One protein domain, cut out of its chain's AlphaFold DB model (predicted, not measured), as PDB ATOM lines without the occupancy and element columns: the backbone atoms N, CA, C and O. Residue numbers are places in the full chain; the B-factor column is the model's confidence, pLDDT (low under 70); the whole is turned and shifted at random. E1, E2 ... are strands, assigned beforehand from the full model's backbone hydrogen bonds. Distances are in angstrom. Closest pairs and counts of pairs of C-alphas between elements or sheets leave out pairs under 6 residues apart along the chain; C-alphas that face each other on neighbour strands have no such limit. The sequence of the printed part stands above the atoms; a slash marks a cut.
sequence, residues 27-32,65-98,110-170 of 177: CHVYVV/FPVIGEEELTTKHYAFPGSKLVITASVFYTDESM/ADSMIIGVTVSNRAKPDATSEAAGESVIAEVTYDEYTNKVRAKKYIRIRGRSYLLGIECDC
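What this domain is: This is residues 27 to 32, 65 to 98 and 110 to 170 of the 177 residues of an uncharacterized protein of Acidobacteria bacterium (UniProt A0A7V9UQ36). Two twisted antiparallel sheets lie face to face as an elongated sandwich, the larger made of E2, E3, E4 and E5 and the smaller of E1, E7 and E6, with their strands running nearly along one another at 22 degrees. The two sheets come closer along the side of E5 and E6 than along the side of E2 and E1, and the long link from E4 to E5 folds back with residues 126 to 128 over the outward face of the larger sheet. The printed part has 101 residues, with no named helix and seven strands, E1 to E7 in chain order; the class is all strand. It is compact, with a radius of gyration of the C-alphas of 13.6 A, and spans 45 by 25 by 20 A.

Where its parts are: In the larger sheet, E2 is residues 73 to 79, E3 residues 86 to 94 over 25.8 A, E4 residues 111 to 120 over 29.5 A, and E5 residues 135 to 142 over 21.4 A. In the smaller sheet, E1 is residues 27 to 32, starting with C-alpha 27 at (-2.887, -43.100, -31.779). E7 is residues 160 to 169 over 28.7 A, with C-alpha 169 at (1.540, -44.773, -35.732), and E6 is residues 148 to 157 over 27.4 A.

How they stand to each other: The larger sheet runs E2, E3, E4, E5, with E2 and E5 as edge strands. E2 and E3 form a hairpin, with N 76 and O 89 2.8 A apart. E3 and E4 are antiparallel at 163 degrees, with N 90 and O 116 2.9 A apart. E4 and E5 form a hairpin, with N 115 and O 138 2.8 A apart. The smaller sheet runs E1, E7, E6; N 30 and O 165 are 2.9 A apart between E1 and E7, and N 153 and O 164 are 2.9 A apart in the hairpin of E6 and E7. The parts of the two sheets that face each other are 9.1 A apart centre to centre, their best planes 13 degrees apart. Across the sandwich, the closest C-alphas of E5 and E6 are those of Ala 138 and Ala 151, 5.5 A apart, and those of E4 and E7 are Val 117 and Ile 166, 6.2 A apart. E1 and E2 are near each other, with 5 pairs of C-alphas within 10 A. E2 and E6 are apart.

The domain as a whole: The C-alphas farthest apart are those of Met 98 and Gly 159, at 45.7 A. Residues 33 to 64 and 99 to 109 are not printed; the gaps are 22.1 A from C-alpha 32 to 65 and 8.2 A from C-alpha 98 to 110. The link from E4 to E5 is long, with 14 residues. Mean pLDDT of the printed part is 91.4; residues 95 to 98 and residue 110 are under 70.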
ATOM      1  N   CYS A  27      -2.073 -44.150 -31.200       95.62
ATOM      2  CA  CYS A  27      -2.887 -43.100 -31.779       95.62
ATOM      3  C   CYS A  27      -2.910 -41.866 -30.888       95.62
ATOM      4  O   CYS A  27      -2.926 -41.969 -29.665       95.62
ATOM      5  N   HIS A  28      -2.979 -40.691 -31.495       97.88
ATOM      6  CA  HIS A  28      -3.204 -39.440 -30.790       97.88
ATOM      7  C   HIS A  28      -4.138 -38.534 -31.576       97.88
ATOM      8  O   HIS A  28      -4.334 -38.658 -32.785       97.88
ATOM      9  N   VAL A  29      -4.713 -37.587 -30.849       98.38
ATOM     10  CA  VAL A  29      -5.531 -36.520 -31.413       98.38
ATOM     11  C   VAL A  29      -4.715 -35.242 -31.398       98.38
ATOM     12  O   VAL A  29      -3.924 -35.007 -30.482       98.38
ATOM     13  N   TYR A  30      -4.932 -34.381 -32.382       98.19
ATOM     14  CA  TYR A  30      -4.362 -33.045 -32.390       98.19
ATOM     15  C   TYR A  30      -5.370 -32.000 -32.861       98.19
ATOM     16  O   TYR A  30      -6.278 -32.267 -33.651       98.19
ATOM     17  N   VAL A  31      -5.188 -30.780 -32.367       97.94
ATOM     18  CA  VAL A  31      -5.927 -29.588 -32.785       97.94
ATOM     19  C   VAL A  31      -4.919 -28.514 -33.160       97.94
ATOM     20  O   VAL A  31      -4.040 -28.195 -32.367       97.94
ATOM     21  N   VAL A  32      -5.066 -27.931 -34.346       97.56
ATOM     22  CA  VAL A  32      -4.247 -26.808 -34.817       97.56
ATOM     23  C   VAL A  32      -5.129 -25.578 -34.989       97.56
ATOM     24  O   VAL A  32      -6.128 -25.624 -35.706       97.56
ATOM     25  N   PHE A  65      -3.619 -46.441 -27.002       92.19
ATOM     26  CA  PHE A  65      -3.277 -47.684 -27.680       92.19
ATOM     27  C   PHE A  65      -4.572 -48.440 -27.959       92.19
ATOM     28  O   PHE A  65      -5.200 -48.891 -26.992       92.19
ATOM     29  N   PRO A  66      -4.997 -48.532 -29.228       90.25
ATOM     30  CA  PRO A  66      -6.114 -49.367 -29.622       90.25
ATOM     31  C   PRO A  66      -5.937 -50.814 -29.162       90.25
ATOM     32  O   PRO A  66      -4.825 -51.354 -29.125       90.25
ATOM     33  N   VAL A  67      -7.048 -51.437 -28.780       86.25
ATOM     34  CA  VAL A  67      -7.120 -52.891 -28.669       86.25
ATOM     35  C   VAL A  67      -7.121 -53.430 -30.093       86.25
ATOM     36  O   VAL A  67      -8.018 -53.113 -30.863       86.25
ATOM     37  N   ILE A  68      -6.083 -54.187 -30.444       80.00
ATOM     38  CA  ILE A  68      -6.011 -54.885 -31.728       80.00
ATOM     39  C   ILE A  68      -6.784 -56.190 -31.555       80.00
ATOM     40  O   ILE A  68      -6.373 -57.047 -30.769       80.00
ATOM     41  N   GLY A  69      -7.913 -56.298 -32.243       74.19
ATOM     42  CA  GLY A  69      -8.802 -57.453 -32.230       74.19
ATOM     43  C   GLY A  69      -9.906 -57.272 -33.265       74.19
ATOM     44  O   GLY A  69     -10.223 -56.143 -33.633       74.19
ATOM     45  N   GLU A  70     -10.451 -58.382 -33.753       71.38
ATOM     46  CA  GLU A  70     -11.560 -58.366 -34.711       71.38
ATOM     47  C   GLU A  70     -12.755 -57.619 -34.116       71.38
ATOM     48  O   GLU A  70     -13.174 -57.908 -32.996       71.38
ATOM     49  N   GLU A  71     -13.266 -56.638 -34.862       78.75
ATOM     50  CA  GLU A  71     -14.430 -55.833 -34.484       78.75
ATOM     51  C   GLU A  71     -14.297 -55.123 -33.118       78.75
ATOM     52  O   GLU A  71     -15.286 -54.780 -32.463       78.75
ATOM     53  N   GLU A  72     -13.065 -54.854 -32.675       86.81
ATOM     54  CA  GLU A  72     -12.806 -54.156 -31.417       86.81
ATOM     55  C   GLU A  72     -12.773 -52.636 -31.625       86.81
ATOM     56  O   GLU A  72     -11.880 -52.070 -32.264       86.81
ATOM     57  N   LEU A  73     -13.747 -51.946 -31.025       93.25
ATOM     58  CA  LEU A  73     -13.818 -50.487 -31.009       93.25
ATOM     59  C   LEU A  73     -13.055 -49.916 -29.809       93.25
ATOM     60  O   LEU A  73     -13.456 -50.069 -28.654       93.25
ATOM     61  N   THR A  74     -12.015 -49.129 -30.075       95.75
ATOM     62  CA  THR A  74     -11.365 -48.300 -29.056       95.75
ATOM     63  C   THR A  74     -11.765 -46.840 -29.206       95.75
ATOM     64  O   THR A  74     -11.355 -46.180 -30.157       95.75
ATOM     65  N   THR A  75     -12.466 -46.298 -28.207       97.69
ATOM     66  CA  THR A  75     -12.861 -44.881 -28.165       97.69
ATOM     67  C   THR A  75     -12.158 -44.118 -27.036       97.69
ATOM     68  O   THR A  75     -12.058 -44.587 -25.897       97.69
ATOM     69  N   LYS A  76     -11.700 -42.897 -27.329       98.25
ATOM     70  CA  LYS A  76     -11.174 -41.925 -26.363       98.25
ATOM     71  C   LYS A  76     -11.856 -40.570 -26.483       98.25
ATOM     72  O   LYS A  76     -12.292 -40.151 -27.556       98.25
ATOM     73  N   HIS A  77     -11.912 -39.870 -25.351       98.31
ATOM     74  CA  HIS A  77     -12.499 -38.541 -25.253       98.31
ATOM     75  C   HIS A  77     -11.497 -37.533 -24.725       98.31
ATOM     76  O   HIS A  77     -10.758 -37.808 -23.780       98.31
ATOM     77  N   TYR A  78     -11.552 -36.331 -25.289       98.38
ATOM     78  CA  TYR A  78     -10.735 -35.205 -24.869       98.38
ATOM     79  C   TYR A  78     -11.586 -33.941 -24.790       98.38
ATOM     80  O   TYR A  78     -12.520 -33.750 -25.569       98.38
ATOM     81  N   ALA A  79     -11.266 -33.049 -23.856       98.00
ATOM     82  CA  ALA A  79     -11.891 -31.733 -23.823       98.00
ATOM     83  C   ALA A  79     -11.344 -30.873 -24.969       98.00
ATOM     84  O   ALA A  79     -10.129 -30.773 -25.151       98.00
ATOM     85  N   PHE A  80     -12.224 -30.222 -25.729       97.38
ATOM     86  CA  PHE A  80     -11.784 -29.300 -26.767       97.38
ATOM     87  C   PHE A  80     -11.220 -28.012 -26.129       97.38
ATOM     88  O   PHE A  80     -11.921 -27.387 -25.319       97.38
ATOM     89  N   PRO A  81     -10.013 -27.547 -26.505       94.81
ATOM     90  CA  PRO A  81      -9.343 -26.436 -25.832       94.81
ATOM     91  C   PRO A  81     -10.175 -25.145 -25.828       94.81
ATOM     92  O   PRO A  81     -10.663 -24.692 -26.863       94.81
ATOM     93  N   GLY A  82     -10.346 -24.535 -24.651       93.25
ATOM     94  CA  GLY A  82     -11.057 -23.257 -24.500       93.25
ATOM     95  C   GLY A  82     -12.577 -23.313 -24.732       93.25
ATOM     96  O   GLY A  82     -13.219 -22.268 -24.887       93.25
ATOM     97  N   SER A  83     -13.184 -24.503 -24.755       95.25
ATOM     98  CA  SER A  83     -14.627 -24.674 -24.951       95.25
ATOM     99  C   SER A  83     -15.212 -25.782 -24.065       95.25
ATOM    100  O   SER A  83     -14.486 -26.468 -23.355       95.25
ATOM    101  N   LYS A  84     -16.541 -25.951 -24.101       96.69
ATOM    102  CA  LYS A  84     -17.248 -27.068 -23.444       96.69
ATOM    103  C   LYS A  84     -17.448 -28.276 -24.373       96.69
ATOM    104  O   LYS A  84     -18.152 -29.208 -24.005       96.69
ATOM    105  N   LEU A  85     -16.908 -28.221 -25.592       97.62
ATOM    106  CA  LEU A  85     -17.043 -29.293 -26.571       97.62
ATOM    107  C   LEU A  85     -16.132 -30.465 -26.204       97.62
ATOM    108  O   LEU A  85     -15.089 -30.291 -25.572       97.62
ATOM    109  N   VAL A  86     -16.525 -31.655 -26.638       98.25
ATOM    110  CA  VAL A  86     -15.802 -32.906 -26.431       98.25
ATOM    111  C   VAL A  86     -15.357 -33.433 -27.783       98.25
ATOM    112  O   VAL A  86     -16.165 -33.550 -28.706       98.25
ATOM    113  N   ILE A  87     -14.074 -33.755 -27.885       98.50
ATOM    114  CA  ILE A  87     -13.505 -34.501 -28.998       98.50
ATOM    115  C   ILE A  87     -13.703 -35.984 -28.698       98.50
ATOM    116  O   ILE A  87     -13.348 -36.441 -27.612       98.50
ATOM    117  N   THR A  88     -14.266 -36.727 -29.642       98.62
ATOM    118  CA  THR A  88     -14.332 -38.191 -29.596       98.62
ATOM    119  C   THR A  88     -13.485 -38.742 -30.726       98.62
ATOM    120  O   THR A  88     -13.651 -38.316 -31.865       98.62
ATOM    121  N   ALA A  89     -12.576 -39.648 -30.393       98.38
ATOM    122  CA  ALA A  89     -11.679 -40.316 -31.317       98.38
ATOM    123  C   ALA A  89     -11.871 -41.821 -31.187       98.38
ATOM    124  O   ALA A  89     -11.858 -42.331 -30.066       98.38
ATOM    125  N   SER A  90     -12.040 -42.505 -32.312       98.00
ATOM    126  CA  SER A  90     -12.324 -43.935 -32.349       98.00
ATOM    127  C   SER A  90     -11.437 -44.634 -33.365       98.00
ATOM    128  O   SER A  90     -11.139 -44.074 -34.420       98.00
ATOM    129  N   VAL A  91     -11.014 -45.842 -33.019       95.81
ATOM    130  CA  VAL A  91     -10.280 -46.767 -33.882       95.81
ATOM    131  C   VAL A  91     -11.009 -48.097 -33.825       95.81
ATOM    132  O   VAL A  91     -11.275 -48.589 -32.729       95.81
ATOM    133  N   PHE A  92     -11.343 -48.642 -34.983       93.31
ATOM    134  CA  PHE A  92     -12.037 -49.911 -35.140       93.31
ATOM    135  C   PHE A  92     -11.259 -50.773 -36.128       93.31
ATOM    136  O   PHE A  92     -11.006 -50.325 -37.245       93.31
ATOM    137  N   TYR A  93     -10.849 -51.969 -35.719       88.62
ATOM    138  CA  TYR A  93     -10.184 -52.917 -36.615       88.62
ATOM    139  C   TYR A  93     -11.223 -53.791 -37.318       88.62
ATOM    140  O   TYR A  93     -12.112 -54.331 -36.659       88.62
ATOM    141  N   THR A  94     -11.106 -53.924 -38.642       83.56
ATOM    142  CA  THR A  94     -11.948 -54.828 -39.444       83.56
ATOM    143  C   THR A  94     -11.165 -56.088 -39.820       83.56
ATOM    144  O   THR A  94      -9.934 -56.093 -39.817       83.56
ATOM    145  N   ASP A  95     -11.876 -57.177 -40.099       69.62
ATOM    146  CA  ASP A  95     -11.339 -58.498 -40.466       69.62
ATOM    147  C   ASP A  95     -11.068 -58.646 -41.980       69.62
ATOM    148  O   ASP A  95     -10.630 -59.694 -42.466       69.62
ATOM    149  N   GLU A  96     -11.293 -57.581 -42.749       56.62
ATOM    150  CA  GLU A  96     -11.419 -57.612 -44.209       56.62
ATOM    151  C   GLU A  96     -10.081 -57.750 -44.970       56.62
ATOM    152  O   GLU A  96     -10.050 -57.670 -46.199       56.62
ATOM    153  N   SER A  97      -8.968 -58.046 -44.287       50.44
ATOM    154  CA  SER A  97      -7.677 -58.407 -44.901       50.44
ATOM    155  C   SER A  97      -7.289 -59.889 -44.769       50.44
ATOM    156  O   SER A  97      -6.135 -60.259 -44.996       50.44
ATOM    157  N   MET A  98      -8.247 -60.789 -44.532       49.53
ATOM    158  CA  MET A  98      -8.082 -62.241 -44.727       49.53
ATOM    159  C   MET A  98      -8.119 -62.671 -46.223       49.53
ATOM    160  O   MET A  98      -8.810 -63.618 -46.585       49.53
ATOM    161  N   ALA A 110      -0.924 -57.624 -42.521       58.47
ATOM    162  CA  ALA A 110      -1.931 -56.970 -43.351       58.47
ATOM    163  C   ALA A 110      -3.181 -56.783 -42.491       58.47
ATOM    164  O   ALA A 110      -3.926 -57.739 -42.288       58.47
ATOM    165  N   ASP A 111      -3.377 -55.573 -41.980       75.56
ATOM    166  CA  ASP A 111      -4.496 -55.221 -41.105       75.56
ATOM    167  C   ASP A 111      -5.356 -54.151 -41.795       75.56
ATOM    168  O   ASP A 111      -4.856 -53.366 -42.607       75.56
ATOM    169  N   SER A 112      -6.643 -54.070 -41.466       85.69
ATOM    170  CA  SER A 112      -7.483 -52.924 -41.815       85.69
ATOM    171  C   SER A 112      -7.992 -52.218 -40.568       85.69
ATOM    172  O   SER A 112      -8.338 -52.831 -39.557       85.69
ATOM    173  N   MET A 113      -8.008 -50.889 -40.626       90.19
ATOM    174  CA  MET A 113      -8.550 -50.057 -39.561       90.19
ATOM    175  C   MET A 113      -9.423 -48.939 -40.116       90.19
ATOM    176  O   MET A 113      -9.117 -48.319 -41.137       90.19
ATOM    177  N   ILE A 114     -10.471 -48.624 -39.367       94.38
ATOM    178  CA  ILE A 114     -11.280 -47.425 -39.510       94.38
ATOM    179  C   ILE A 114     -10.918 -46.497 -38.356       94.38
ATOM    180  O   ILE A 114     -11.063 -46.847 -37.184       94.38
ATOM    181  N   ILE A 115     -10.466 -45.290 -38.678       96.88
ATOM    182  CA  ILE A 115     -10.204 -44.245 -37.692       96.88
ATOM    183  C   ILE A 115     -11.171 -43.087 -37.881       96.88
ATOM    184  O   ILE A 115     -11.434 -42.649 -38.999       96.88
ATOM    185  N   GLY A 116     -11.687 -42.563 -36.775       97.88
ATOM    186  CA  GLY A 116     -12.663 -41.486 -36.769       97.88
ATOM    187  C   GLY A 116     -12.344 -40.434 -35.720       97.88
ATOM    188  O   GLY A 116     -11.894 -40.750 -34.618       97.88
ATOM    189  N   VAL A 117     -12.615 -39.168 -36.035       98.44
ATOM    190  CA  VAL A 117     -12.633 -38.100 -35.031       98.44
ATOM    191  C   VAL A 117     -13.796 -37.137 -35.255       98.44
ATOM    192  O   VAL A 117     -14.080 -36.693 -36.371       98.44
ATOM    193  N   THR A 118     -14.473 -36.785 -34.167       98.06
ATOM    194  CA  THR A 118     -15.606 -35.856 -34.154       98.06
ATOM    195  C   THR A 118     -15.532 -34.899 -32.972       98.06
ATOM    196  O   THR A 118     -14.840 -35.150 -31.985       98.06
ATOM    197  N   VAL A 119     -16.264 -33.788 -33.064       97.81
ATOM    198  CA  VAL A 119     -16.429 -32.815 -31.978       97.81
ATOM    199  C   VAL A 119     -17.905 -32.572 -31.772       97.81
ATOM    200  O   VAL A 119     -18.622 -32.247 -32.714       97.81
ATOM    201  N   SER A 120     -18.363 -32.687 -30.530       97.25
ATOM    202  CA  SER A 120     -19.761 -32.426 -30.203       97.25
ATOM    203  C   SER A 120     -19.924 -31.853 -28.794       97.25
ATOM    204  O   SER A 120     -18.962 -31.721 -28.041       97.25
ATOM    205  N   ASN A 121     -21.150 -31.485 -28.416       96.81
ATOM    206  CA  ASN A 121     -21.443 -30.951 -27.080       96.81
ATOM    207  C   ASN A 121     -21.309 -31.997 -25.956       96.81
ATOM    208  O   ASN A 121     -21.357 -31.634 -24.781       96.81
ATOM    209  N   ARG A 122     -21.209 -33.289 -26.294       97.06
ATOM    210  CA  ARG A 122     -21.084 -34.409 -25.349       97.06
ATOM    211  C   ARG A 122     -20.135 -35.469 -25.912       97.06
ATOM    212  O   ARG A 122     -19.852 -35.481 -27.106       97.06
ATOM    213  N   ALA A 123     -19.650 -36.366 -25.060       97.69
ATOM    214  CA  ALA A 123     -18.954 -37.555 -25.538       97.69
ATOM    215  C   ALA A 123     -19.893 -38.390 -26.426       97.69
ATOM    216  O   ALA A 123     -21.081 -38.531 -26.114       97.69
ATOM    217  N   LYS A 124     -19.371 -38.902 -27.540       97.62
ATOM    218  CA  LYS A 124     -20.061 -39.865 -28.405       97.62
ATOM    219  C   LYS A 124     -19.520 -41.260 -28.097       97.62
ATOM    220  O   LYS A 124     -18.343 -41.352 -27.793       97.62
ATOM    221  N   PRO A 125     -20.321 -42.333 -28.149       97.25
ATOM    222  CA  PRO A 125     -19.799 -43.684 -27.908       97.25
ATOM    223  C   PRO A 125     -18.764 -44.100 -28.965       97.25
ATOM    224  O   PRO A 125     -17.847 -44.867 -28.683       97.25
ATOM    225  N   ASP A 126     -18.905 -43.544 -30.165       96.94
ATOM    226  CA  ASP A 126     -18.133 -43.890 -31.341       96.94
ATOM    227  C   ASP A 126     -18.062 -42.681 -32.288       96.94
ATOM    228  O   ASP A 126     -19.045 -41.948 -32.429       96.94
ATOM    229  N   ALA A 127     -16.897 -42.445 -32.891       97.19
ATOM    230  CA  ALA A 127     -16.670 -41.431 -33.913       97.19
ATOM    231  C   ALA A 127     -16.771 -41.964 -35.354       97.19
ATOM    232  O   ALA A 127     -16.780 -41.137 -36.267       97.19
ATOM    233  N   THR A 128     -16.832 -43.280 -35.580       95.56
ATOM    234  CA  THR A 128     -16.946 -43.881 -36.921       95.56
ATOM    235  C   THR A 128     -18.401 -44.129 -37.334       95.56
ATOM    236  O   THR A 128     -18.706 -44.093 -38.521       95.56
ATOM    237  N   SER A 129     -19.326 -44.289 -36.384       94.06
ATOM    238  CA  SER A 129     -20.759 -44.402 -36.681       94.06
ATOM    239  C   SER A 129     -21.398 -43.112 -37.205       94.06
ATOM    240  O   SER A 129     -21.046 -41.994 -36.823       94.06
ATOM    241  N   GLU A 130     -22.469 -43.268 -37.985       89.19
ATOM    242  CA  GLU A 130     -23.309 -42.157 -38.455       89.19
ATOM    243  C   GLU A 130     -23.900 -41.321 -37.298       89.19
ATOM    244  O   GLU A 130     -24.058 -40.102 -37.397       89.19
ATOM    245  N   ALA A 131     -24.170 -41.950 -36.146       88.81
ATOM    246  CA  ALA A 131     -24.715 -41.293 -34.951       88.81
ATOM    247  C   ALA A 131     -23.749 -40.270 -34.306       88.81
ATOM    248  O   ALA A 131     -24.148 -39.434 -33.471       88.81
ATOM    249  N   ALA A 132     -22.471 -40.310 -34.689       88.94
ATOM    250  CA  ALA A 132     -21.458 -39.341 -34.296       88.94
ATOM    251  C   ALA A 132     -21.731 -37.937 -34.870       88.94
ATOM    252  O   ALA A 132     -21.296 -36.943 -34.277       88.94
ATOM    253  N   GLY A 133     -22.515 -37.841 -35.950       89.19
ATOM    254  CA  GLY A 133     -22.801 -36.605 -36.673       89.19
ATOM    255  C   GLY A 133     -21.695 -36.278 -37.673       89.19
ATOM    256  O   GLY A 133     -21.248 -37.139 -38.421       89.19
ATOM    257  N   GLU A 134     -21.234 -35.028 -37.695       91.50
ATOM    258  CA  GLU A 134     -20.136 -34.624 -38.576       91.50
ATOM    259  C   GLU A 134     -18.800 -35.198 -38.076       91.50
ATOM    260  O   GLU A 134     -18.053 -34.528 -37.360       91.50
ATOM    261  N   SER A 135     -18.469 -36.424 -38.460       95.06
ATOM    262  CA  SER A 135     -17.150 -37.028 -38.249       95.06
ATOM    263  C   SER A 135     -16.232 -36.812 -39.451       95.06
ATOM    264  O   SER A 135     -16.685 -36.528 -40.557       95.06
ATOM    265  N   VAL A 136     -14.921 -36.933 -39.240       96.31
ATOM    266  CA  VAL A 136     -13.994 -37.296 -40.320       96.31
ATOM    267  C   VAL A 136     -13.524 -38.715 -40.072       96.31
ATOM    268  O   VAL A 136     -13.131 -39.035 -38.950       96.31
ATOM    269  N   ILE A 137     -13.608 -39.540 -41.109       96.44
ATOM    270  CA  ILE A 137     -13.345 -40.973 -41.050       96.44
ATOM    271  C   ILE A 137     -12.347 -41.309 -42.157       96.44
ATOM    272  O   ILE A 137     -12.426 -40.744 -43.251       96.44
ATOM    273  N   ALA A 138     -11.400 -42.187 -41.859       94.50
ATOM    274  CA  ALA A 138     -10.546 -42.824 -42.847       94.50
ATOM    275  C   ALA A 138     -10.541 -44.327 -42.587       94.50
ATOM    276  O   ALA A 138     -10.304 -44.754 -41.460       94.50
ATOM    277  N   GLU A 139     -10.788 -45.097 -43.635       91.38
ATOM    278  CA  GLU A 139     -10.635 -46.544 -43.650       91.38
ATOM    279  C   GLU A 139      -9.396 -46.873 -44.470       91.38
ATOM    280  O   GLU A 139      -9.203 -46.328 -45.563       91.38
ATOM    281  N   VAL A 140      -8.515 -47.692 -43.906       89.25
ATOM    282  CA  VAL A 140      -7.231 -48.019 -44.513       89.25
ATOM    283  C   VAL A 140      -6.911 -49.482 -44.265       89.25
ATOM    284  O   VAL A 140      -6.841 -49.917 -43.118       89.25
ATOM    285  N   THR A 141      -6.640 -50.211 -45.342       86.75
ATOM    286  CA  THR A 141      -5.857 -51.449 -45.299       86.75
ATOM    287  C   THR A 141      -4.383 -51.074 -45.326       86.75
ATOM    288  O   THR A 141      -3.958 -50.296 -46.185       86.75
ATOM    289  N   TYR A 142      -3.608 -51.590 -44.385       81.25
ATOM    290  CA  TYR A 142      -2.216 -51.218 -44.214       81.25
ATOM    291  C   TYR A 142      -1.323 -52.426 -43.957       81.25
ATOM    292  O   TYR A 142      -1.760 -53.480 -43.495       81.25
ATOM    293  N   ASP A 143      -0.053 -52.247 -44.303       79.56
ATOM    294  CA  ASP A 143       0.976 -53.272 -44.221       79.56
ATOM    295  C   ASP A 143       2.191 -52.820 -43.393       79.56
ATOM    296  O   ASP A 143       2.210 -51.742 -42.792       79.56
ATOM    297  N   GLU A 144       3.248 -53.633 -43.396       76.56
ATOM    298  CA  GLU A 144       4.525 -53.334 -42.737       76.56
ATOM    299  C   GLU A 144       5.245 -52.076 -43.268       76.56
ATOM    300  O   GLU A 144       6.177 -51.591 -42.626       76.56
ATOM    301  N   TYR A 145       4.830 -51.519 -44.410       81.81
ATOM    302  CA  TYR A 145       5.377 -50.280 -44.975       81.81
ATOM    303  C   TYR A 145       4.543 -49.050 -44.607       81.81
ATOM    304  O   TYR A 145       4.930 -47.912 -44.902       81.81
ATOM    305  N   THR A 146       3.415 -49.249 -43.932       84.50
ATOM    306  CA  THR A 146       2.536 -48.161 -43.528       84.50
ATOM    307  C   THR A 146       2.905 -47.668 -42.137       84.50
ATOM    308  O   THR A 146       2.572 -48.263 -41.121       84.50
ATOM    309  N   ASN A 147       3.583 -46.521 -42.082       87.12
ATOM    310  CA  ASN A 147       3.989 -45.921 -40.810       87.12
ATOM    311  C   ASN A 147       2.830 -45.223 -40.090       87.12
ATOM    312  O   ASN A 147       2.736 -45.263 -38.866       87.12
ATOM    313  N   LYS A 148       2.002 -44.485 -40.841       93.00
ATOM    314  CA  LYS A 148       1.039 -43.539 -40.272       93.00
ATOM    315  C   LYS A 148      -0.277 -43.536 -41.030       93.00
ATOM    316  O   LYS A 148      -0.287 -43.347 -42.243       93.00
ATOM    317  N   VAL A 149      -1.372 -43.604 -40.283       94.00
ATOM    318  CA  VAL A 149      -2.740 -43.418 -40.779       94.00
ATOM    319  C   VAL A 149      -3.313 -42.147 -40.158       94.00
ATOM    320  O   VAL A 149      -3.095 -41.873 -38.977       94.00
ATOM    321  N   ARG A 150      -3.984 -41.311 -40.958       97.19
ATOM    322  CA  ARG A 150      -4.451 -39.981 -40.535       97.19
ATOM    323  C   ARG A 150      -5.835 -39.665 -41.085       97.19
ATOM    324  O   ARG A 150      -6.058 -39.778 -42.284       97.19
ATOM    325  N   ALA A 151      -6.698 -39.121 -40.232       97.69
ATOM    326  CA  ALA A 151      -7.956 -38.492 -40.625       97.69
ATOM    327  C   ALA A 151      -8.001 -37.072 -40.053       97.69
ATOM    328  O   ALA A 151      -7.720 -36.866 -38.870       97.69
ATOM    329  N   LYS A 152      -8.305 -36.070 -40.886       97.75
ATOM    330  CA  LYS A 152      -8.301 -34.659 -40.472       97.75
ATOM    331  C   LYS A 152      -9.375 -33.841 -41.173       97.75
ATOM    332  O   LYS A 152      -9.622 -34.028 -42.361       97.75
ATOM    333  N   LYS A 153      -9.961 -32.883 -40.459       97.19
ATOM    334  CA  LYS A 153     -10.922 -31.927 -41.015       97.19
ATOM    335  C   LYS A 153     -10.780 -30.545 -40.400       97.19
ATOM    336  O   LYS A 153     -10.376 -30.396 -39.247       97.19
ATOM    337  N   TYR A 154     -11.176 -29.534 -41.162       97.00
ATOM    338  CA  TYR A 154     -11.370 -28.197 -40.618       97.00
ATOM    339  C   TYR A 154     -12.725 -28.105 -39.915       97.00
ATOM    340  O   TYR A 154     -13.740 -28.559 -40.439       97.00
ATOM    341  N   ILE A 155     -12.742 -27.491 -38.737       96.44
ATOM    342  CA  ILE A 155     -13.948 -27.195 -37.964       96.44
ATOM    343  C   ILE A 155     -13.965 -25.724 -37.567       96.44
ATOM    344  O   ILE A 155     -12.918 -25.093 -37.413       96.44
ATOM    345  N   ARG A 156     -15.161 -25.170 -37.361       96.56
ATOM    346  CA  ARG A 156     -15.337 -23.804 -36.859       96.56
ATOM    347  C   ARG A 156     -15.926 -23.822 -35.458       96.56
ATOM    348  O   ARG A 156     -17.012 -24.346 -35.249       96.56
ATOM    349  N   ILE A 157     -15.236 -23.200 -34.506       94.62
ATOM    350  CA  ILE A 157     -15.691 -23.065 -33.118       94.62
ATOM    351  C   ILE A 157     -15.620 -21.593 -32.737       94.62
ATOM    352  O   ILE A 157     -14.550 -20.988 -32.751       94.62
ATOM    353  N   ARG A 158     -16.778 -21.001 -32.413       93.31
ATOM    354  CA  ARG A 158     -16.910 -19.571 -32.063       93.31
ATOM    355  C   ARG A 158     -16.248 -18.640 -33.095       93.31
ATOM    356  O   ARG A 158     -15.527 -17.716 -32.736       93.31
ATOM    357  N   GLY A 159     -16.443 -18.933 -34.382       93.56
ATOM    358  CA  GLY A 159     -15.879 -18.156 -35.493       93.56
ATOM    359  C   GLY A 159     -14.389 -18.394 -35.776       93.56
ATOM    360  O   GLY A 159     -13.879 -17.867 -36.760       93.56
ATOM    361  N   ARG A 160     -13.689 -19.207 -34.975       95.31
ATOM    362  CA  ARG A 160     -12.288 -19.590 -35.214       95.31
ATOM    363  C   ARG A 160     -12.205 -20.918 -35.957       95.31
ATOM    364  O   ARG A 160     -12.973 -21.833 -35.663       95.31
ATOM    365  N   SER A 161     -11.283 -21.007 -36.914       96.69
ATOM    366  CA  SER A 161     -11.030 -22.222 -37.694       96.69
ATOM    367  C   SER A 161      -9.938 -23.059 -37.038       96.69
ATOM    368  O   SER A 161      -8.856 -22.547 -36.744       96.69
ATOM    369  N   TYR A 162     -10.214 -24.342 -36.844       97.62
ATOM    370  CA  TYR A 162      -9.271 -25.315 -36.311       97.62
ATOM    371  C   TYR A 162      -9.135 -26.487 -37.276       97.62
ATOM    372  O   TYR A 162     -10.135 -26.937 -37.831       97.62
ATOM    373  N   LEU A 163      -7.924 -27.009 -37.451       97.94
ATOM    374  CA  LEU A 163      -7.718 -28.330 -38.038       97.94
ATOM    375  C   LEU A 163      -7.723 -29.348 -36.900       97.94
ATOM    376  O   LEU A 163      -6.848 -29.319 -36.038       97.94
ATOM    377  N   LEU A 164      -8.716 -30.224 -36.889       98.19
ATOM    378  CA  LEU A 164      -8.792 -31.359 -35.980       98.19
ATOM    379  C   LEU A 164      -8.319 -32.604 -36.720       98.19
ATOM    380  O   LEU A 164      -8.764 -32.842 -37.844       98.19
ATOM    381  N   GLY A 165      -7.489 -33.421 -36.081       98.19
ATOM    382  CA  GLY A 165      -7.124 -34.714 -36.634       98.19
ATOM    383  C   GLY A 165      -6.863 -35.788 -35.593       98.19
ATOM    384  O   GLY A 165      -6.651 -35.512 -34.413       98.19
ATOM    385  N   ILE A 166      -6.896 -37.018 -36.083       98.38
ATOM    386  CA  ILE A 166      -6.408 -38.229 -35.435       98.38
ATOM    387  C   ILE A 166      -5.273 -38.788 -36.297       98.38
ATOM    388  O   ILE A 166      -5.336 -38.748 -37.531       98.38
ATOM    389  N   GLU A 167      -4.221 -39.264 -35.647       97.69
ATOM    390  CA  GLU A 167      -3.082 -39.929 -36.269       97.69
ATOM    391  C   GLU A 167      -2.757 -41.199 -35.491       97.69
ATOM    392  O   GLU A 167      -2.654 -41.144 -34.270       97.69
ATOM    393  N   CYS A 168      -2.556 -42.308 -36.199       94.69
ATOM    394  CA  CYS A 168      -2.090 -43.574 -35.647       94.69
ATOM    395  C   CYS A 168      -0.734 -43.939 -36.248       94.69
ATOM    396  O   CYS A 168      -0.586 -43.983 -37.470       94.69
ATOM    397  N   ASP A 169       0.250 -44.189 -35.390       92.94
ATOM    398  CA  ASP A 169       1.540 -44.773 -35.732       92.94
ATOM    399  C   ASP A 169       1.427 -46.298 -35.660       92.94
ATOM    400  O   ASP A 169       1.284 -46.866 -34.577       92.94
ATOM    401  N   CYS A 170       1.449 -46.945 -36.823       85.38
ATOM    402  CA  CYS A 170       1.187 -48.379 -36.973       85.38
ATOM    403  C   CYS A 170       2.437 -49.238 -36.698       85.38
ATOM    404  O   CYS A 170       2.388 -50.464 -36.746       85.38
TER     405      CYS A 170